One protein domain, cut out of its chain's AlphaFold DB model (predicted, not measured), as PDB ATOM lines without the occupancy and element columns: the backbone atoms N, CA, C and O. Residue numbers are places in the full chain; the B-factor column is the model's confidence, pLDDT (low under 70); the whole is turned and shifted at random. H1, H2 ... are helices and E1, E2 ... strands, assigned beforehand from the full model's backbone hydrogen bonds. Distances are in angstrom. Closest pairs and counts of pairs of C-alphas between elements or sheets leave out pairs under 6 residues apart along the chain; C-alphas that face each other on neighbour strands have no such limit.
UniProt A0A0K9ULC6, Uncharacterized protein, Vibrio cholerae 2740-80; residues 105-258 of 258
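What this domain is: This is residues 105 to 258 of the 258 residues of an uncharacterized protein of Vibrio cholerae 2740-80 (UniProt A0A0K9ULC6). A strongly twisted, curled sheet of six strands wraps partway round the long helix H3, in two layers, with the helices on one face of the sheet. H1 packs on H3 and on E1 and E2 at one edge, and short H2 packs on H3 and E5. The printed part has 154 residues in the order H1 E1 E2 E3 E4 E5 E6 H2 H3, class mixed. The sheet is a meander, E1 to E6 in order, each strand the antiparallel neighbour of the one before. The whole is compact, with a radius of gyration of the C-alphas of 15.1 A, and spans 49 by 32 by 30 A.

How they stand to each other: Start at H1, residues 105 to 126, on the sheet and along E2, residues 150 to 153, at 16 degrees on the local plane; their closest C-alphas, Arg 114 and Leu 150, are 7.3 A apart. Look next for N and O within hydrogen-bond range across antiparallel neighbour strands: N 132 and O 153, 2.7 A, between E1, residues 132 to 134, and E2, a hairpin; N 152 and O 160, 2.9 A, between E2 and E3, residues 158 to 168, also a hairpin. In the hairpin of E3 and E4, residues 171 to 182, N 161 and O 177 are within hydrogen-bond range at 2.8 A; in the hairpin of E4 and E5, residues 185 to 198, N 176 and O 193 are at 2.8 A, and E5 bends by 67 degrees at residue 190. In the hairpin of E5 and E6, residues 202 to 207, N 194 and O 206 are within hydrogen-bond range at 2.8 A. H2, residues 213 to 219, touches H3, residues 230 to 257, closest at C-alphas 219 and 243, 4.9 A. H3 touches H1 with residues 234 to 245 alone, closest at C-alphas 241 and 117, 6.4 A; they run the same way at a steep tilt of 37 degrees, only just beyond shallow. Every O i to N i+4 pair is within hydrogen-bond range in H2, 17 of 18 in H1 and 22 of 24 in H3.

Where its parts are: Find C-alpha 105 at (287.656, 350.512, 177.850); H1 runs 32.1 A from there. H3 runs 41.4 A to C-alpha 257 at (310.117, 319.347, 155.523).

The domain as a whole: The printed part has no cut, and E1 to E2 is the long link. Residues 140, 144 to 149, 168 to 170 and 257 to 258 have pLDDT under 70.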
ATOM      1  N   LYS A 105     288.071 350.977 179.180       73.38
ATOM      2  CA  LYS A 105     287.656 350.512 177.850       73.38
ATOM      3  C   LYS A 105     288.750 349.680 177.173       73.38
ATOM      4  O   LYS A 105     288.459 348.656 176.559       73.38
ATOM      5  N   TYR A 106     290.005 350.111 177.275       78.62
ATOM      6  CA  TYR A 106     291.136 349.416 176.662       78.62
ATOM      7  C   TYR A 106     291.538 348.156 177.432       78.62
ATOM      8  O   TYR A 106     291.863 347.137 176.822       78.62
ATOM      9  N   LYS A 107     291.457 348.198 178.765       82.06
ATOM     10  CA  LYS A 107     291.733 347.055 179.636       82.06
ATOM     11  C   LYS A 107     290.835 345.859 179.324       82.06
ATOM     12  O   LYS A 107     291.335 344.740 179.252       82.06
ATOM     13  N   ASP A 108     289.542 346.084 179.102       83.12
ATOM     14  CA  ASP A 108     288.595 345.004 178.797       83.12
ATOM     15  C   ASP A 108     288.942 344.283 177.486       83.12
ATOM     16  O   ASP A 108     288.875 343.056 177.405       83.12
ATOM     17  N   GLN A 109     289.393 345.029 176.478       84.38
ATOM     18  CA  GLN A 109     289.838 344.471 175.199       84.38
ATOM     19  C   GLN A 109     291.165 343.711 175.322       84.38
ATOM     20  O   GLN A 109     291.323 342.649 174.722       84.38
ATOM     21  N   LEU A 110     292.115 344.190 176.133       86.81
ATOM     22  CA  LEU A 110     293.330 343.420 176.420       86.81
ATOM     23  C   LEU A 110     293.027 342.127 177.182       86.81
ATOM     24  O   LEU A 110     293.602 341.085 176.874       86.81
ATOM     25  N   GLU A 111     292.115 342.176 178.154       88.44
ATOM     26  CA  GLU A 111     291.639 340.982 178.858       88.44
ATOM     27  C   GLU A 111     290.951 340.003 177.900       88.44
ATOM     28  O   GLU A 111     291.153 338.794 178.018       88.44
ATOM     29  N   PHE A 112     290.184 340.506 176.927       89.69
ATOM     30  CA  PHE A 112     289.628 339.683 175.855       89.69
ATOM     31  C   PHE A 112     290.738 339.012 175.039       89.69
ATOM     32  O   PHE A 112     290.774 337.788 174.969       89.69
ATOM     33  N   ILE A 113     291.693 339.778 174.499       89.81
ATOM     34  CA  ILE A 113     292.807 339.243 173.697       89.81
ATOM     35  C   ILE A 113     293.580 338.179 174.473       89.81
ATOM     36  O   ILE A 113     293.841 337.102 173.943       89.81
ATOM     37  N   ARG A 114     293.898 338.447 175.741       90.75
ATOM     38  CA  ARG A 114     294.583 337.515 176.639       90.75
ATOM     39  C   ARG A 114     293.807 336.202 176.800       90.75
ATOM     40  O   ARG A 114     294.345 335.127 176.532       90.75
ATOM     41  N   LYS A 115     292.533 336.268 177.200       91.12
ATOM     42  CA  LYS A 115     291.699 335.072 177.433       91.12
ATOM     43  C   LYS A 115     291.448 334.284 176.151       91.12
ATOM     44  O   LYS A 115     291.566 333.058 176.161       91.12
ATOM     45  N   THR A 116     291.137 334.975 175.061       91.44
ATOM     46  CA  THR A 116     290.876 334.367 173.754       91.44
ATOM     47  C   THR A 116     292.134 333.702 173.205       91.44
ATOM     48  O   THR A 116     292.067 332.554 172.777       91.44
ATOM     49  N   SER A 117     293.305 334.341 173.319       90.88
ATOM     50  CA  SER A 117     294.585 333.731 172.929       90.88
ATOM     51  C   SER A 117     294.854 332.436 173.695       90.88
ATOM     52  O   SER A 117     295.163 331.412 173.086       90.88
ATOM     53  N   ALA A 118     294.682 332.453 175.021       91.00
ATOM     54  CA  ALA A 118     294.858 331.267 175.854       91.00
ATOM     55  C   ALA A 118     293.882 330.143 175.463       91.00
ATOM     56  O   ALA A 118     294.277 328.982 175.344       91.00
ATOM     57  N   SER A 119     292.609 330.486 175.240       92.06
ATOM     58  CA  SER A 119     291.569 329.535 174.840       92.06
ATOM     59  C   SER A 119     291.866 328.897 173.481       92.06
ATOM     60  O   SER A 119     291.863 327.670 173.376       92.06
ATOM     61  N   LEU A 120     292.208 329.706 172.474       91.56
ATOM     62  CA  LEU A 120     292.546 329.230 171.135       91.56
ATOM     63  C   LEU A 120     293.788 328.340 171.159       91.56
ATOM     64  O   LEU A 120     293.745 327.227 170.640       91.56
ATOM     65  N   VAL A 121     294.877 328.771 171.804       88.69
ATOM     66  CA  VAL A 121     296.096 327.952 171.899       88.69
ATOM     67  C   VAL A 121     295.808 326.613 172.577       88.69
ATOM     68  O   VAL A 121     296.278 325.580 172.102       88.69
ATOM     69  N   ASN A 122     294.994 326.591 173.634       89.50
ATOM     70  CA  ASN A 122     294.585 325.339 174.269       89.50
ATOM     71  C   ASN A 122     293.759 324.446 173.331       89.50
ATOM     72  O   ASN A 122     294.003 323.242 173.289       89.50
ATOM     73  N   ALA A 123     292.838 325.011 172.546       87.69
ATOM     74  CA  ALA A 123     292.066 324.252 171.561       87.69
ATOM     75  C   ALA A 123     292.968 323.619 170.482       87.69
ATOM     76  O   ALA A 123     292.831 322.434 170.183       87.69
ATOM     77  N   PHE A 124     293.950 324.364 169.961       85.69
ATOM     78  CA  PHE A 124     294.939 323.835 169.011       85.69
ATOM     79  C   PHE A 124     295.854 322.771 169.644       85.69
ATOM     80  O   PHE A 124     296.138 321.744 169.024       85.69
ATOM     81  N   LYS A 125     296.280 322.946 170.900       87.25
ATOM     82  CA  LYS A 125     297.019 321.900 171.630       87.25
ATOM     83  C   LYS A 125     296.204 320.615 171.764       87.25
ATOM     84  O   LYS A 125     296.740 319.530 171.564       87.25
ATOM     85  N   MET A 126     294.907 320.726 172.066       86.31
ATOM     86  CA  MET A 126     294.005 319.571 172.156       86.31
ATOM     87  C   MET A 126     293.858 318.834 170.817       86.31
ATOM     88  O   MET A 126     293.634 317.627 170.824       86.31
ATOM     89  N   SER A 127     294.045 319.513 169.680       82.19
ATOM     90  CA  SER A 127     294.108 318.870 168.360       82.19
ATOM     91  C   SER A 127     295.489 318.292 168.007       82.19
ATOM     92  O   SER A 127     295.695 317.868 166.874       82.19
ATOM     93  N   GLY A 128     296.447 318.291 168.941       81.31
ATOM     94  CA  GLY A 128     297.806 317.781 168.738       81.31
ATOM     95  C   GLY A 128     298.786 318.781 168.118       81.31
ATOM     96  O   GLY A 128     299.876 318.382 167.711       81.31
ATOM     97  N   ALA A 129     298.426 320.065 168.023       84.44
ATOM     98  CA  ALA A 129     299.325 321.085 167.496       84.44
ATOM     99  C   ALA A 129     300.403 321.471 168.524       84.44
ATOM    100  O   ALA A 129     300.118 321.676 169.705       84.44
ATOM    101  N   ASP A 130     301.636 321.630 168.047       85.69
ATOM    102  CA  ASP A 130     302.779 322.086 168.839       85.69
ATOM    103  C   ASP A 130     302.834 323.622 168.844       85.69
ATOM    104  O   ASP A 130     303.465 324.256 167.998       85.69
ATOM    105  N   VAL A 131     302.062 324.223 169.750       86.81
ATOM    106  CA  VAL A 131     301.959 325.674 169.952       86.81
ATOM    107  C   VAL A 131     301.977 325.980 171.445       86.81
ATOM    108  O   VAL A 131     301.451 325.230 172.258       86.81
ATOM    109  N   THR A 132     302.576 327.094 171.831       86.19
ATOM    110  CA  THR A 132     302.753 327.567 173.199       86.19
ATOM    111  C   THR A 132     302.208 328.984 173.342       86.19
ATOM    112  O   THR A 132     302.133 329.752 172.383       86.19
ATOM    113  N   TYR A 133     301.788 329.298 174.564       86.50
ATOM    114  CA  TYR A 133     301.224 330.582 174.959       86.50
ATOM    115  C   TYR A 133     301.860 330.990 176.280       86.50
ATOM    116  O   TYR A 133     301.933 330.170 177.200       86.50
ATOM    117  N   SER A 134     302.303 332.239 176.372       84.94
ATOM    118  CA  SER A 134     302.737 332.849 177.626       84.94
ATOM    119  C   SER A 134     301.648 333.800 178.119       84.94
ATOM    120  O   SER A 134     301.328 334.773 177.433       84.94
ATOM    121  N   ASP A 135     301.059 333.498 179.284       76.00
ATOM    122  CA  ASP A 135     300.083 334.389 179.920       76.00
ATOM    123  C   ASP A 135     300.790 335.586 180.553       76.00
ATOM    124  O   ASP A 135     301.859 335.442 181.147       76.00
ATOM    125  N   MET A 136     300.166 336.759 180.489       71.69
ATOM    126  CA  MET A 136     300.673 337.947 181.168       71.69
ATOM    127  C   MET A 136     299.536 338.774 181.757       71.69
ATOM    128  O   MET A 136     298.412 338.796 181.257       71.69
ATOM    129  N   LYS A 137     299.844 339.467 182.855       74.31
ATOM    130  CA  LYS A 137     298.921 340.366 183.540       74.31
ATOM    131  C   LYS A 137     298.674 341.603 182.673       74.31
ATOM    132  O   LYS A 137     299.616 342.286 182.287       74.31
ATOM    133  N   VAL A 138     297.408 341.904 182.406       79.06
ATOM    134  CA  VAL A 138     297.018 343.178 181.791       79.06
ATOM    135  C   VAL A 138     297.424 344.319 182.738       79.06
ATOM    136  O   VAL A 138     297.081 344.231 183.926       79.06
ATOM    137  N   PRO A 139     298.148 345.355 182.262       72.56
ATOM    138  CA  PRO A 139     298.570 346.478 183.092       72.56
ATOM    139  C   PRO A 139     297.395 347.083 183.856       72.56
ATOM    140  O   PRO A 139     296.279 347.195 183.338       72.56
ATOM    141  N   SER A 140     297.628 347.470 185.110       68.38
ATOM    142  CA  SER A 140     296.606 348.191 185.879       68.38
ATOM    143  C   SER A 140     296.397 349.613 185.368       68.38
ATOM    144  O   SER A 140     295.289 350.130 185.503       68.38
ATOM    145  N   ASP A 141     297.432 350.201 184.765       71.88
ATOM    146  CA  ASP A 141     297.405 351.504 184.106       71.88
ATOM    147  C   ASP A 141     297.940 351.384 182.670       71.88
ATOM    148  O   ASP A 141     299.122 351.117 182.443       71.88
ATOM    149  N   MET A 142     297.051 351.599 181.701       71.75
ATOM    150  CA  MET A 142     297.321 351.494 180.264       71.75
ATOM    151  C   MET A 142     298.257 352.586 179.730       71.75
ATOM    152  O   MET A 142     298.849 352.413 178.664       71.75
ATOM    153  N   PHE A 143     298.385 353.698 180.458       71.50
ATOM    154  CA  PHE A 143     299.255 354.820 180.100       71.50
ATOM    155  C   PHE A 143     300.618 354.752 180.794       71.50
ATOM    156  O   PHE A 143     301.501 355.557 180.504       71.50
ATOM    157  N   SER A 144     300.812 353.780 181.687       67.50
ATOM    158  CA  SER A 144     302.109 353.528 182.300       67.50
ATOM    159  C   SER A 144     303.103 352.953 181.283       67.50
ATOM    160  O   SER A 144     302.744 352.469 180.205       67.50
ATOM    161  N   ASN A 145     304.382 352.951 181.655       66.88
ATOM    162  CA  ASN A 145     305.441 352.310 180.873       66.88
ATOM    163  C   ASN A 145     305.498 350.787 181.077       66.88
ATOM    164  O   ASN A 145     306.433 350.149 180.590       66.88
ATOM    165  N   GLU A 146     304.530 350.185 181.780       66.69
ATOM    166  CA  GLU A 146     304.490 348.733 181.938       66.69
ATOM    167  C   GLU A 146     304.390 348.062 180.552       66.69
ATOM    168  O   GLU A 146     303.577 348.469 179.705       66.69
ATOM    169  N   PRO A 147     305.248 347.068 180.259       64.88
ATOM    170  CA  PRO A 147     305.148 346.318 179.023       64.88
ATOM    171  C   PRO A 147     303.956 345.364 179.109       64.88
ATOM    172  O   PRO A 147     303.804 344.617 180.072       64.88
ATOM    173  N   PHE A 148     303.135 345.354 178.066       67.44
ATOM    174  CA  PHE A 148     302.238 344.240 177.787       67.44
ATOM    175  C   PHE A 148     302.881 343.431 176.664       67.44
ATOM    176  O   PHE A 148     303.165 344.002 175.610       67.44
ATOM    177  N   GLN A 149     303.175 342.155 176.921       67.38
ATOM    178  CA  GLN A 149     303.750 341.229 175.946       67.38
ATOM    179  C   GLN A 149     303.082 339.863 176.081       67.38
ATOM    180  O   GLN A 149     303.335 339.111 177.019       67.38
ATOM    181  N   LEU A 150     302.227 339.539 175.121       73.38
ATOM    182  CA  LEU A 150     301.630 338.216 174.983       73.38
ATOM    183  C   LEU A 150     302.395 337.460 173.905       73.38
ATOM    184  O   LEU A 150     302.454 337.950 172.782       73.38
ATOM    185  N   LYS A 151     302.956 336.288 174.229       83.62
ATOM    186  CA  LYS A 151     303.741 335.484 173.278       83.62
ATOM    187  C   LYS A 151     302.946 334.264 172.811       83.62
ATOM    188  O   LYS A 151     302.543 333.444 173.637       83.62
ATOM    189  N   ILE A 152     302.759 334.133 171.498       82.94
ATOM    190  CA  ILE A 152     302.234 332.930 170.836       82.94
ATOM    191  C   ILE A 152     303.344 332.368 169.963       82.94
ATOM    192  O   ILE A 152     303.858 333.072 169.095       82.94
ATOM    193  N   SER A 153     303.703 331.108 170.177       82.00
ATOM    194  CA  SER A 153     304.794 330.496 169.430       82.00
ATOM    195  C   SER A 153     304.564 329.027 169.124       82.00
ATOM    196  O   SER A 153     304.069 328.296 169.969       82.00
ATOM    197  N   SER A 154     305.019 328.564 167.966       75.12
ATOM    198  CA  SER A 154     305.201 327.138 167.671       75.12
ATOM    199  C   SER A 154     306.680 326.726 167.593       75.12
ATOM    200  O   SER A 154     306.966 325.613 167.155       75.12
ATOM    201  N   GLN A 155     307.620 327.632 167.915       72.94
ATOM    202  CA  GLN A 155     309.078 327.451 167.796       72.94
ATOM    203  C   GLN A 155     309.873 328.269 168.840       72.94
ATOM    204  O   GLN A 155     309.394 329.254 169.387       72.94
ATOM    205  N   SER A 156     311.124 327.903 169.127       70.88
ATOM    206  CA  SER A 156     311.964 328.657 170.077       70.88
ATOM    207  C   SER A 156     312.525 329.967 169.511       70.88
ATOM    208  O   SER A 156     312.792 330.889 170.274       70.88
ATOM    209  N   GLU A 157     312.704 330.051 168.191       82.88
ATOM    210  CA  GLU A 157     313.425 331.149 167.523       82.88
ATOM    211  C   GLU A 157     312.502 332.198 166.887       82.88
ATOM    212  O   GLU A 157     312.963 333.176 166.310       82.88
ATOM    213  N   GLU A 158     311.186 332.011 166.955       86.69
ATOM    214  CA  GLU A 158     310.228 332.931 166.346       86.69
ATOM    215  C   GLU A 158     308.895 332.867 167.080       86.69
ATOM    216  O   GLU A 158     308.406 331.779 167.379       86.69
ATOM    217  N   TYR A 159     308.288 334.021 167.351       89.81
ATOM    218  CA  TYR A 159     306.976 334.099 167.989       89.81
ATOM    219  C   TYR A 159     306.238 335.384 167.613       89.81
ATOM    220  O   TYR A 159     306.834 336.359 167.168       89.81
ATOM    221  N   TRP A 160     304.925 335.411 167.823       91.19
ATOM    222  CA  TRP A 160     304.134 336.636 167.741       91.19
ATOM    223  C   TRP A 160     303.960 337.247 169.124       91.19
ATOM    224  O   TRP A 160     303.590 336.551 170.072       91.19
ATOM    225  N   SER A 161     304.233 338.546 169.218       89.69
ATOM    226  CA  SER A 161     304.099 339.367 170.412       89.69
ATOM    227  C   SER A 161     302.972 340.385 170.256       89.69
ATOM    228  O   SER A 161     302.760 340.916 169.167       89.69
ATOM    229  N   VAL A 162     302.277 340.705 171.346       88.56
ATOM    230  CA  VAL A 162     301.254 341.764 171.378       88.56
ATOM    231  C   VAL A 162     301.735 342.914 172.247       88.56
ATOM    232  O   VAL A 162     301.938 342.712 173.438       88.56
ATOM    233  N   HIS A 163     301.918 344.099 171.666       85.75
ATOM    234  CA  HIS A 163     302.449 345.299 172.313       85.75
ATOM    235  C   HIS A 163     301.411 346.425 172.328       85.75
ATOM    236  O   HIS A 163     300.694 346.635 171.352       85.75
ATOM    237  N   LEU A 164     301.383 347.220 173.398       83.50
ATOM    238  CA  LEU A 164     300.681 348.506 173.398       83.50
ATOM    239  C   LEU A 164     301.525 349.569 172.690       83.50
ATOM    240  O   LEU A 164     302.644 349.856 173.130       83.50
ATOM    241  N   VAL A 165     300.962 350.169 171.644       83.75
ATOM    242  CA  VAL A 165     301.555 351.242 170.833       83.75
ATOM    243  C   VAL A 165     300.662 352.474 170.851       83.75
ATOM    244  O   VAL A 165     299.524 352.390 171.305       83.75
ATOM    245  N   ASP A 166     301.187 353.599 170.353       76.88
ATOM    246  CA  ASP A 166     300.487 354.883 170.307       76.88
ATOM    247  C   ASP A 166     299.844 355.175 171.679       76.88
ATOM    248  O   ASP A 166     298.648 355.100 171.769       76.88
ATOM    249  N   ARG A 167     300.559 355.364 172.799       70.31
ATOM    250  CA  ARG A 167     299.918 355.461 174.143       70.31
ATOM    251  C   ARG A 167     299.451 356.887 174.483       70.31
ATOM    252  O   ARG A 167     299.804 357.418 175.533       70.31
ATOM    253  N   GLU A 168     298.696 357.522 173.592       67.00
ATOM    254  CA  GLU A 168     298.199 358.892 173.774       67.00
ATOM    255  C   GLU A 168     296.728 358.915 174.246       67.00
ATOM    256  O   GLU A 168     295.949 357.996 173.967       67.00
ATOM    257  N   PRO A 169     296.283 359.977 174.945       62.94
ATOM    258  CA  PRO A 169     294.861 360.194 175.203       62.94
ATOM    259  C   PRO A 169     294.048 360.142 173.897       62.94
ATOM    260  O   PRO A 169     294.363 360.847 172.942       62.94
ATOM    261  N   ASN A 170     292.983 359.333 173.849       61.34
ATOM    262  CA  ASN A 170     292.123 359.081 172.671       61.34
ATOM    263  C   ASN A 170     292.749 358.329 171.490       61.34
ATOM    264  O   ASN A 170     292.071 358.099 170.488       61.34
ATOM    265  N   ARG A 171     294.013 357.938 171.580       70.88
ATOM    266  CA  ARG A 171     294.701 357.226 170.515       70.88
ATOM    267  C   ARG A 171     295.536 356.184 171.210       70.88
ATOM    268  O   ARG A 171     296.610 356.532 171.648       70.88
ATOM    269  N   ILE A 172     294.990 354.976 171.359       77.69
ATOM    270  CA  ILE A 172     295.723 353.771 171.763       77.69
ATOM    271  C   ILE A 172     295.726 352.807 170.582       77.69
ATOM    272  O   ILE A 172     294.781 352.780 169.787       77.69
ATOM    273  N   GLY A 173     296.800 352.041 170.430       87.69
ATOM    274  CA  GLY A 173     296.872 350.921 169.509       87.69
ATOM    275  C   GLY A 173     297.385 349.657 170.189       87.69
ATOM    276  O   GLY A 173     298.160 349.698 171.145       87.69
ATOM    277  N   ILE A 174     296.963 348.512 169.671       89.81
ATOM    278  CA  ILE A 174     297.549 347.213 169.981       89.81
ATOM    279  C   ILE A 174     298.249 346.725 168.724       89.81
ATOM    280  O   ILE A 174     297.612 346.504 167.696       89.81
ATOM    281  N   MET A 175     299.559 346.548 168.813       92.19
ATOM    282  CA  MET A 175     300.379 345.990 167.753       92.19
ATOM    283  C   MET A 175     300.605 344.501 167.992       92.19
ATOM    284  O   MET A 175     301.193 344.111 168.994       92.19
ATOM    285  N   PHE A 176     300.193 343.684 167.037       93.56
ATOM    286  CA  PHE A 176     300.567 342.285 166.911       93.56
ATOM    287  C   PHE A 176     301.781 342.242 165.994       93.56
ATOM    288  O   PHE A 176     301.681 342.670 164.847       93.56
ATOM    289  N   VAL A 177     302.927 341.794 166.488       93.69
ATOM    290  CA  VAL A 177     304.194 341.832 165.755       93.69
ATOM    291  C   VAL A 177     304.925 340.513 165.878       93.69
ATOM    292  O   VAL A 177     305.021 339.939 166.961       93.69
ATOM    293  N   ARG A 178     305.474 340.039 164.769       92.94
ATOM    294  CA  ARG A 178     306.355 338.881 164.768       92.94
ATOM    295  C   ARG A 178     307.751 339.275 165.242       92.94
ATOM    296  O   ARG A 178     308.324 340.261 164.772       92.94
ATOM    297  N   ILE A 179     308.285 338.475 166.150       91.12
ATOM    298  CA  ILE A 179     309.623 338.577 166.719       91.12
ATOM    299  C   ILE A 179     310.436 337.373 166.261       91.12
ATOM    300  O   ILE A 179     309.956 336.240 166.317       91.12
ATOM    301  N   GLU A 180     311.672 337.622 165.850       91.06
ATOM    302  CA  GLU A 180     312.677 336.586 165.629       91.06
ATOM    303  C   GLU A 180     313.730 336.652 166.733       91.06
ATOM    304  O   GLU A 180     314.090 337.735 167.194       91.06
ATOM    305  N   VAL A 181     314.212 335.495 167.173       88.31
ATOM    306  CA  VAL A 181     315.233 335.374 168.209       88.31
ATOM    307  C   VAL A 181     316.502 334.838 167.571       88.31
ATOM    308  O   VAL A 181     316.551 333.677 167.173       88.31
ATOM    309  N   HIS A 182     317.534 335.677 167.513       87.94
ATOM    310  CA  HIS A 182     318.855 335.321 166.991       87.94
ATOM    311  C   HIS A 182     319.881 335.498 168.105       87.94
ATOM    312  O   HIS A 182     319.928 336.556 168.733       87.94
ATOM    313  N   ASP A 183     320.662 334.457 168.400       87.25
ATOM    314  CA  ASP A 183     321.674 334.459 169.472       87.25
ATOM    315  C   ASP A 183     321.132 334.905 170.848       87.25
ATOM    316  O   ASP A 183     321.812 335.555 171.643       87.25
ATOM    317  N   GLY A 184     319.866 334.573 171.132       81.88
ATOM    318  CA  GLY A 184     319.175 334.957 172.368       81.88
ATOM    319  C   GLY A 184     318.711 336.417 172.422       81.88
ATOM    320  O   GLY A 184     318.200 336.846 173.455       81.88
ATOM    321  N   GLN A 185     318.862 337.178 171.336       86.44
ATOM    322  CA  GLN A 185     318.356 338.543 171.209       86.44
ATOM    323  C   GLN A 185     317.059 338.575 170.401       86.44
ATOM    324  O   GLN A 185     316.946 337.928 169.364       86.44
ATOM    325  N   GLU A 186     316.081 339.337 170.889       88.69
ATOM    326  CA  GLU A 186     314.765 339.500 170.269       88.69
ATOM    327  C   GLU A 186     314.778 340.659 169.261       88.69
ATOM    328  O   GLU A 186     315.099 341.798 169.607       88.69
ATOM    329  N   TYR A 187     314.373 340.381 168.022       89.25
ATOM    330  CA  TYR A 187     314.298 341.343 166.928       89.25
ATOM    331  C   TYR A 187     312.859 341.494 166.444       89.25
ATOM    332  O   TYR A 187     312.227 340.538 165.990       89.25
ATOM    333  N   LEU A 188     312.345 342.721 166.515       90.19
ATOM    334  CA  LEU A 188     311.073 343.093 165.900       90.19
ATOM    335  C   LEU A 188     311.199 343.019 164.379       90.19
ATOM    336  O   LEU A 188     312.075 343.654 163.796       90.19
ATOM    337  N   THR A 189     310.303 342.277 163.739       92.31
ATOM    338  CA  THR A 189     310.207 342.253 162.275       92.31
ATOM    339  C   THR A 189     309.194 343.284 161.774       92.31
ATOM    340  O   THR A 189     308.404 343.838 162.544       92.31
ATOM    341  N   ASN A 190     309.167 343.504 160.457       93.62
ATOM    342  CA  ASN A 190     308.140 344.329 159.817       93.62
ATOM    343  C   ASN A 190     306.775 343.632 159.718       93.62
ATOM    344  O   ASN A 190     305.793 344.275 159.349       93.62
ATOM    345  N   ASP A 191     306.681 342.344 160.064       94.38
ATOM    346  CA  ASP A 191     305.412 341.629 160.084       94.38
ATOM    347  C   ASP A 191     304.598 342.047 161.306       94.38
ATOM    348  O   ASP A 191     304.607 341.389 162.348       94.38
ATOM    349  N   SER A 192     303.914 343.188 161.175       94.38
ATOM    350  CA  SER A 192     303.070 343.738 162.225       94.38
ATOM    351  C   SER A 192     301.728 344.281 161.738       94.38
ATOM    352  O   SER A 192     301.579 344.839 160.645       94.38
ATOM    353  N   ILE A 193     300.731 344.100 162.599       95.25
ATOM    354  CA  ILE A 193     299.338 344.495 162.415       95.25
ATOM    355  C   ILE A 193     298.936 345.311 163.632       95.25
ATOM    356  O   ILE A 193     299.093 344.858 164.762       95.25
ATOM    357  N   VAL A 194     298.408 346.510 163.419       93.94
ATOM    358  CA  VAL A 194     297.973 347.388 164.505       93.94
ATOM    359  C   VAL A 194     296.458 347.500 164.496       93.94
ATOM    360  O   VAL A 194     295.884 348.027 163.543       93.94
ATOM    361  N   PHE A 195     295.831 347.039 165.573       93.06
ATOM    362  CA  PHE A 195     294.458 347.368 165.938       93.06
ATOM    363  C   PHE A 195     294.451 348.747 166.598       93.06
ATOM    364  O   PHE A 195     295.136 348.952 167.599       93.06
ATOM    365  N   ARG A 196     293.699 349.702 166.055       90.00
ATOM    366  CA  ARG A 196     293.566 351.044 166.634       90.00
ATOM    367  C   ARG A 196     292.140 351.285 167.073       90.00
ATOM    368  O   ARG A 196     291.212 351.044 166.304       90.00
ATOM    369  N   TRP A 197     291.979 351.841 168.269       87.00
ATOM    370  CA  TRP A 197     290.716 352.467 168.633       87.00
ATOM    371  C   TRP A 197     290.629 353.821 167.937       87.00
ATOM    372  O   TRP A 197     291.588 354.591 167.918       87.00
ATOM    373  N   LEU A 198     289.471 354.087 167.350       83.75
ATOM    374  CA  LEU A 198     289.162 355.319 166.644       83.75
ATOM    375  C   LEU A 198     288.111 356.109 167.436       83.75
ATOM    376  O   LEU A 198     287.505 355.610 168.395       83.75
ATOM    377  N   ALA A 199     287.886 357.354 167.021       80.19
ATOM    378  CA  ALA A 199     286.808 358.180 167.546       80.19
ATOM    379  C   ALA A 199     285.429 357.516 167.351       80.19
ATOM    380  O   ALA A 199     285.267 356.579 166.562       80.19
ATOM    381  N   ASP A 200     284.436 358.004 168.097       83.00
ATOM    382  CA  ASP A 200     283.028 357.604 167.967       83.00
ATOM    383  C   ASP A 200     282.770 356.102 168.161       83.00
ATOM    384  O   ASP A 200     281.896 355.515 167.533       83.00
ATOM    385  N   ASN A 201     283.532 355.470 169.062       83.94
ATOM    386  CA  ASN A 201     283.443 354.031 169.338       83.94
ATOM    387  C   ASN A 201     283.656 353.155 168.098       83.94
ATOM    388  O   ASN A 201     283.020 352.112 167.965       83.94
ATOM    389  N   ASN A 202     284.602 353.538 167.244       89.44
ATOM    390  CA  ASN A 202     285.052 352.713 166.131       89.44
ATOM    391  C   ASN A 202     286.438 352.103 166.388       89.44
ATOM    392  O   ASN A 202     287.142 352.467 167.335       89.44
ATOM    393  N   TYR A 203     286.840 351.181 165.523       91.69
ATOM    394  CA  TYR A 203     288.188 350.634 165.438       91.69
ATOM    395  C   TYR A 203     288.607 350.450 163.978       91.69
ATOM    396  O   TYR A 203     287.782 350.542 163.072       91.69
ATOM    397  N   GLY A 204     289.887 350.173 163.749       92.06
ATOM    398  CA  GLY A 204     290.357 349.692 162.454       92.06
ATOM    399  C   GLY A 204     291.713 349.007 162.547       92.06
ATOM    400  O   GLY A 204     292.503 349.292 163.453       92.06
ATOM    401  N   PHE A 205     291.991 348.120 161.592       94.62
ATOM    402  CA  PHE A 205     293.304 347.504 161.442       94.62
ATOM    403  C   PHE A 205     294.161 348.246 160.418       94.62
ATOM    404  O   PHE A 205     293.717 348.599 159.328       94.62
ATOM    405  N   SER A 206     295.441 348.398 160.740       93.00
ATOM    406  CA  SER A 206     296.480 348.848 159.809       93.00
ATOM    407  C   SER A 206     297.612 347.825 159.765       93.00
ATOM    408  O   SER A 206     297.799 347.072 160.716       93.00
ATOM    409  N   LEU A 207     298.314 347.730 158.637       94.50
ATOM    410  CA  LEU A 207     299.529 346.908 158.532       94.50
ATOM    411  C   LEU A 207     300.722 347.846 158.499       94.50
ATOM    412  O   LEU A 207     300.590 348.991 158.057       94.50
ATOM    413  N   ASN A 208     301.868 347.330 158.918       93.31
ATOM    414  CA  ASN A 208     303.141 347.928 158.556       93.31
ATOM    415  C   ASN A 208     303.233 348.078 157.027       93.31
ATOM    416  O   ASN A 208     302.780 347.195 156.297       93.31
ATOM    417  N   SER A 209     303.799 349.185 156.540       92.62
ATOM    418  CA  SER A 209     304.018 349.397 155.103       92.62
ATOM    419  C   SER A 209     304.931 348.335 154.496       92.62
ATOM    420  O   SER A 209     304.755 347.982 153.334       92.62
ATOM    421  N   ASP A 210     305.846 347.804 155.306       95.56
ATOM    422  CA  ASP A 210     306.864 346.844 154.889       95.56
ATOM    423  C   ASP A 210     306.537 345.414 155.351       95.56
ATOM    424  O   ASP A 210     307.431 344.570 155.454       95.56
ATOM    425  N   ILE A 211     305.264 345.132 155.665       95.12
ATOM    426  CA  ILE A 211     304.815 343.775 155.992       95.12
ATOM    427  C   ILE A 211     305.104 342.826 154.824       95.12
ATOM    428  O   ILE A 211     304.893 343.160 153.656       95.12
ATOM    429  N   SER A 212     305.562 341.613 155.124       94.38
ATOM    430  CA  SER A 212     305.772 340.598 154.099       94.38
ATOM    431  C   SER A 212     304.451 340.208 153.430       94.38
ATOM    432  O   SER A 212     303.402 340.127 154.073       94.38
ATOM    433  N   ASN A 213     304.508 339.883 152.133       94.25
ATOM    434  CA  ASN A 213     303.334 339.419 151.384       94.25
ATOM    435  C   ASN A 213     302.660 338.219 152.055       94.25
ATOM    436  O   ASN A 213     301.439 338.101 152.032       94.25
ATOM    437  N   GLU A 214     303.454 337.338 152.664       91.62
ATOM    438  CA  GLU A 214     302.945 336.147 153.325       91.62
ATOM    439  C   GLU A 214     302.156 336.481 154.596       91.62
ATOM    440  O   GLU A 214     301.039 335.989 154.773       91.62
ATOM    441  N   ALA A 215     302.706 337.328 155.472       91.12
ATOM    442  CA  ALA A 215     302.002 337.756 156.676       91.12
ATOM    443  C   ALA A 215     300.776 338.609 156.323       91.12
ATOM    444  O   ALA A 215     299.706 338.415 156.898       91.12
ATOM    445  N   ALA A 216     300.885 339.487 155.323       93.38
ATOM    446  CA  ALA A 216     299.754 340.258 154.824       93.38
ATOM    447  C   ALA A 216     298.621 339.342 154.338       93.38
ATOM    448  O   ALA A 216     297.475 339.525 154.744       93.38
ATOM    449  N   SER A 217     298.921 338.323 153.530       92.62
ATOM    450  CA  SER A 217     297.884 337.461 152.958       92.62
ATOM    451  C   SER A 217     297.321 336.429 153.932       92.62
ATOM    452  O   SER A 217     296.183 336.026 153.761       92.62
ATOM    453  N   GLN A 218     298.107 335.933 154.894       92.94
ATOM    454  CA  GLN A 218     297.675 334.842 155.782       92.94
ATOM    455  C   GLN A 218     297.217 335.328 157.155       92.94
ATOM    456  O   GLN A 218     296.332 334.720 157.750       92.94
ATOM    457  N   VAL A 219     297.827 336.393 157.682       92.50
ATOM    458  CA  VAL A 219     297.524 336.887 159.031       92.50
ATOM    459  C   VAL A 219     296.413 337.930 158.986       92.50
ATOM    460  O   VAL A 219     295.502 337.891 159.811       92.50
ATOM    461  N   SER A 220     296.455 338.830 157.998       91.75
ATOM    462  CA  SER A 220     295.477 339.917 157.872       91.75
ATOM    463  C   SER A 220     294.250 339.590 157.019       91.75
ATOM    464  O   SER A 220     293.418 340.467 156.788       91.75
ATOM    465  N   ASP A 221     294.136 338.340 156.564       90.75
ATOM    466  CA  ASP A 221     293.025 337.899 155.726       90.75
ATOM    467  C   ASP A 221     291.678 338.169 156.402       90.75
ATOM    468  O   ASP A 221     291.498 337.885 157.588       90.75
ATOM    469  N   LEU A 222     290.744 338.724 155.624       89.62
ATOM    470  CA  LEU A 222     289.379 339.074 156.040       89.62
ATOM    471  C   LEU A 222     289.257 340.097 157.191       89.62
ATOM    472  O   LEU A 222     288.148 340.321 157.670       89.62
ATOM    473  N   LEU A 223     290.344 340.753 157.614       91.94
ATOM    474  CA  LEU A 223     290.272 341.833 158.606       91.94
ATOM    475  C   LEU A 223     289.796 343.145 157.977       91.94
ATOM    476  O   LEU A 223     290.263 343.551 156.905       91.94
ATOM    477  N   SER A 224     288.932 343.873 158.682       88.94
ATOM    478  CA  SER A 224     288.440 345.165 158.222       88.94
ATOM    479  C   SER A 224     289.522 346.239 158.316       88.94
ATOM    480  O   SER A 224     290.095 346.540 159.364       88.94
ATOM    481  N   ARG A 225     289.787 346.869 157.172       86.69
ATOM    482  CA  ARG A 225     290.783 347.946 157.021       86.69
ATOM    483  C   ARG A 225     290.179 349.339 157.178       86.69
ATOM    484  O   ARG A 225     290.902 350.324 157.297       86.69
ATOM    485  N   GLN A 226     288.855 349.423 157.128       89.88
ATOM    486  CA  GLN A 226     288.090 350.653 157.301       89.88
ATOM    487  C   GLN A 226     287.586 350.759 158.738       89.88
ATOM    488  O   GLN A 226     287.572 349.767 159.463       89.88
ATOM    489  N   ALA A 227     287.157 351.957 159.136       91.44
ATOM    490  CA  ALA A 227     286.553 352.164 160.443       91.44
ATOM    491  C   ALA A 227     285.305 351.280 160.603       91.44
ATOM    492  O   ALA A 227     284.403 351.338 159.769       91.44
ATOM    493  N   GLN A 228     285.272 350.475 161.663       94.62
ATOM    494  CA  GLN A 228     284.155 349.602 162.021       94.62
ATOM    495  C   GLN A 228     283.672 349.895 163.447       94.62
ATOM    496  O   GLN A 228     284.494 350.264 164.291       94.62
ATOM    497  N   PRO A 229     282.380 349.682 163.754       92.44
ATOM    498  CA  PRO A 229     281.861 349.762 165.116       92.44
ATOM    499  C   PRO A 229     282.616 348.847 166.085       92.44
ATOM    500  O   PRO A 229     282.799 347.661 165.821       92.44
ATOM    501  N   LEU A 230     283.018 349.368 167.248       88.00
ATOM    502  CA  LEU A 230     283.811 348.633 168.248       88.00
ATOM    503  C   LEU A 230     283.128 347.361 168.774       88.00
ATOM    504  O   LEU A 230     283.810 346.457 169.249       88.00
ATOM    505  N   GLU A 231     281.805 347.252 168.661       89.38
ATOM    506  CA  GLU A 231     281.059 346.031 168.988       89.38
ATOM    507  C   GLU A 231     281.453 344.814 168.133       89.38
ATOM    508  O   GLU A 231     281.282 343.685 168.588       89.38
ATOM    509  N   HIS A 232     282.024 345.031 166.942       91.75
ATOM    510  CA  HIS A 232     282.531 343.970 166.062       91.75
ATOM    511  C   HIS A 232     284.004 343.613 166.314       91.75
ATOM    512  O   HIS A 232     284.518 342.646 165.752       91.75
ATOM    513  N   ALA A 233     284.707 344.386 167.151       91.69
ATOM    514  CA  ALA A 233     286.118 344.147 167.435       91.69
ATOM    515  C   ALA A 233     286.402 342.748 168.012       91.69
ATOM    516  O   ALA A 233     287.401 342.161 167.601       91.69
ATOM    517  N   PRO A 234     285.572 342.169 168.909       92.50
ATOM    518  CA  PRO A 234     285.831 340.832 169.440       92.50
ATOM    519  C   PRO A 234     285.948 339.757 168.354       92.50
ATOM    520  O   PRO A 234     286.872 338.948 168.411       92.50
ATOM    521  N   GLN A 235     285.064 339.763 167.346       93.06
ATOM    522  CA  GLN A 235     285.095 338.764 166.275       93.06
ATOM    523  C   GLN A 235     286.349 338.902 165.403       93.06
ATOM    524  O   GLN A 235     286.996 337.902 165.095       93.06
ATOM    525  N   GLU A 236     286.725 340.127 165.024       94.56
ATOM    526  CA  GLU A 236     287.913 340.326 164.189       94.56
ATOM    527  C   GLU A 236     289.226 340.120 164.956       94.56
ATOM    528  O   GLU A 236     290.190 339.599 164.397       94.56
ATOM    529  N   LEU A 237     289.274 340.464 166.247       94.00
ATOM    530  CA  LEU A 237     290.417 340.151 167.109       94.00
ATOM    531  C   LEU A 237     290.583 338.640 167.287       94.00
ATOM    532  O   LEU A 237     291.707 338.142 167.235       94.00
ATOM    533  N   GLU A 238     289.489 337.897 167.467       94.75
ATOM    534  CA  GLU A 238     289.538 336.435 167.507       94.75
ATOM    535  C   GLU A 238     290.050 335.860 166.180       94.75
ATOM    536  O   GLU A 238     290.956 335.024 166.188       94.75
ATOM    537  N   LEU A 239     289.533 336.339 165.044       95.31
ATOM    538  CA  LEU A 239     289.983 335.925 163.715       95.31
ATOM    539  C   LEU A 239     291.480 336.195 163.507       95.31
ATOM    540  O   LEU A 239     292.208 335.299 163.078       95.31
ATOM    541  N   LEU A 240     291.960 337.387 163.870       95.38
ATOM    542  CA  LEU A 240     293.381 337.728 163.813       95.38
ATOM    543  C   LEU A 240     294.222 336.751 164.647       95.38
ATOM    544  O   LEU A 240     295.217 336.218 164.157       95.38
ATOM    545  N   LEU A 241     293.820 336.470 165.889       94.12
ATOM    546  CA  LEU A 241     294.525 335.526 166.759       94.12
ATOM    547  C   LEU A 241     294.545 334.107 166.174       94.12
ATOM    548  O   LEU A 241     295.584 333.443 166.191       94.12
ATOM    549  N   GLN A 242     293.426 333.647 165.609       94.06
ATOM    550  CA  GLN A 242     293.367 332.364 164.907       94.06
ATOM    551  C   GLN A 242     294.325 332.333 163.710       94.06
ATOM    552  O   GLN A 242     295.038 331.346 163.525       94.06
ATOM    553  N   ASN A 243     294.366 333.401 162.911       94.75
ATOM    554  CA  ASN A 243     295.249 333.506 161.754       94.75
ATOM    555  C   ASN A 243     296.730 333.523 162.166       94.75
ATOM    556  O   ASN A 243     297.531 332.818 161.556       94.75
ATOM    557  N   ILE A 244     297.089 334.228 163.246       93.25
ATOM    558  CA  ILE A 244     298.441 334.214 163.833       93.25
ATOM    559  C   ILE A 244     298.864 332.790 164.224       93.25
ATOM    560  O   ILE A 244     299.976 332.355 163.899       93.25
ATOM    561  N   ILE A 245     297.984 332.041 164.901       90.50
ATOM    562  CA  ILE A 245     298.276 330.664 165.324       90.50
ATOM    563  C   ILE A 245     298.454 329.757 164.099       90.50
ATOM    564  O   ILE A 245     299.444 329.030 164.011       90.50
ATOM    565  N   LYS A 246     297.537 329.832 163.124       90.62
ATOM    566  CA  LYS A 246     297.604 329.052 161.876       90.62
ATOM    567  C   LYS A 246     298.882 329.351 161.093       90.62
ATOM    568  O   LYS A 246     299.556 328.418 160.664       90.62
ATOM    569  N   TYR A 247     299.231 330.629 160.949       90.69
ATOM    570  CA  TYR A 247     300.454 331.076 160.286       90.69
ATOM    571  C   TYR A 247     301.703 330.493 160.961       90.69
ATOM    572  O   TYR A 247     302.542 329.886 160.293       90.69
ATOM    573  N   SER A 248     301.790 330.598 162.291       88.25
ATOM    574  CA  SER A 248     302.918 330.066 163.070       88.25
ATOM    575  C   SER A 248     303.080 328.554 162.860       88.25
ATOM    576  O   SER A 248     304.166 328.073 162.523       88.25
ATOM    577  N   LEU A 249     301.975 327.805 162.942       87.69
ATOM    578  CA  LEU A 249     301.964 326.357 162.718       87.69
ATOM    579  C   LEU A 249     302.373 325.978 161.286       87.69
ATOM    580  O   LEU A 249     303.190 325.073 161.101       87.69
ATOM    581  N   ALA A 250     301.848 326.675 160.273       86.88
ATOM    582  CA  ALA A 250     302.165 326.413 158.870       86.88
ATOM    583  C   ALA A 250     303.652 326.650 158.568       86.88
ATOM    584  O   ALA A 250     304.294 325.823 157.913       86.88
ATOM    585  N   LYS A 251     304.220 327.743 159.088       82.94
ATOM    586  CA  LYS A 251     305.647 328.052 158.944       82.94
ATOM    587  C   LYS A 251     306.517 326.999 159.633       82.94
ATOM    588  O   LYS A 251     307.508 326.548 159.055       82.94
ATOM    589  N   SER A 252     306.103 326.541 160.817       80.81
ATOM    590  CA  SER A 252     306.801 325.475 161.539       80.81
ATOM    591  C   SER A 252     306.807 324.150 160.783       80.81
ATOM    592  O   SER A 252     307.840 323.483 160.693       80.81
ATOM    593  N   TYR A 253     305.682 323.798 160.161       79.88
ATOM    594  CA  TYR A 253     305.564 322.591 159.353       79.88
ATOM    595  C   TYR A 253     306.476 322.609 158.119       79.88
ATOM    596  O   TYR A 253     307.195 321.641 157.887       79.88
ATOM    597  N   ARG A 254     306.507 323.715 157.359       80.56
ATOM    598  CA  ARG A 254     307.346 323.819 156.147       80.56
ATOM    599  C   ARG A 254     308.835 323.661 156.448       80.56
ATOM    600  O   ARG A 254     309.530 322.997 155.692       80.56
ATOM    601  N   ARG A 255     309.319 324.217 157.565       70.69
ATOM    602  CA  ARG A 255     310.726 324.062 157.983       70.69
ATOM    603  C   ARG A 255     311.083 322.625 158.362       70.69
ATOM    604  O   ARG A 255     312.200 322.215 158.102       70.69
ATOM    605  N   LYS A 256     310.157 321.845 158.934       73.19
ATOM    606  CA  LYS A 256     310.394 320.416 159.230       73.19
ATOM    607  C   LYS A 256     310.512 319.550 157.965       73.19
ATOM    608  O   LYS A 256     310.943 318.406 158.070       73.19
ATOM    609  N   GLN A 257     310.079 320.055 156.808       69.31
ATOM    610  CA  GLN A 257     310.117 319.347 155.523       69.31
ATOM    611  C   GLN A 257     311.268 319.777 154.604       69.31
ATOM    612  O   GLN A 257     311.516 319.084 153.617       69.31
ATOM    613  N   ALA A 258     311.905 320.915 154.891       63.16
ATOM    614  CA  ALA A 258     313.051 321.445 154.154       63.16
ATOM    615  C   ALA A 258     314.360 320.873 154.708       63.16
ATOM    616  O   ALA A 258     315.266 320.618 153.885       63.16
TER     617      ALA A 258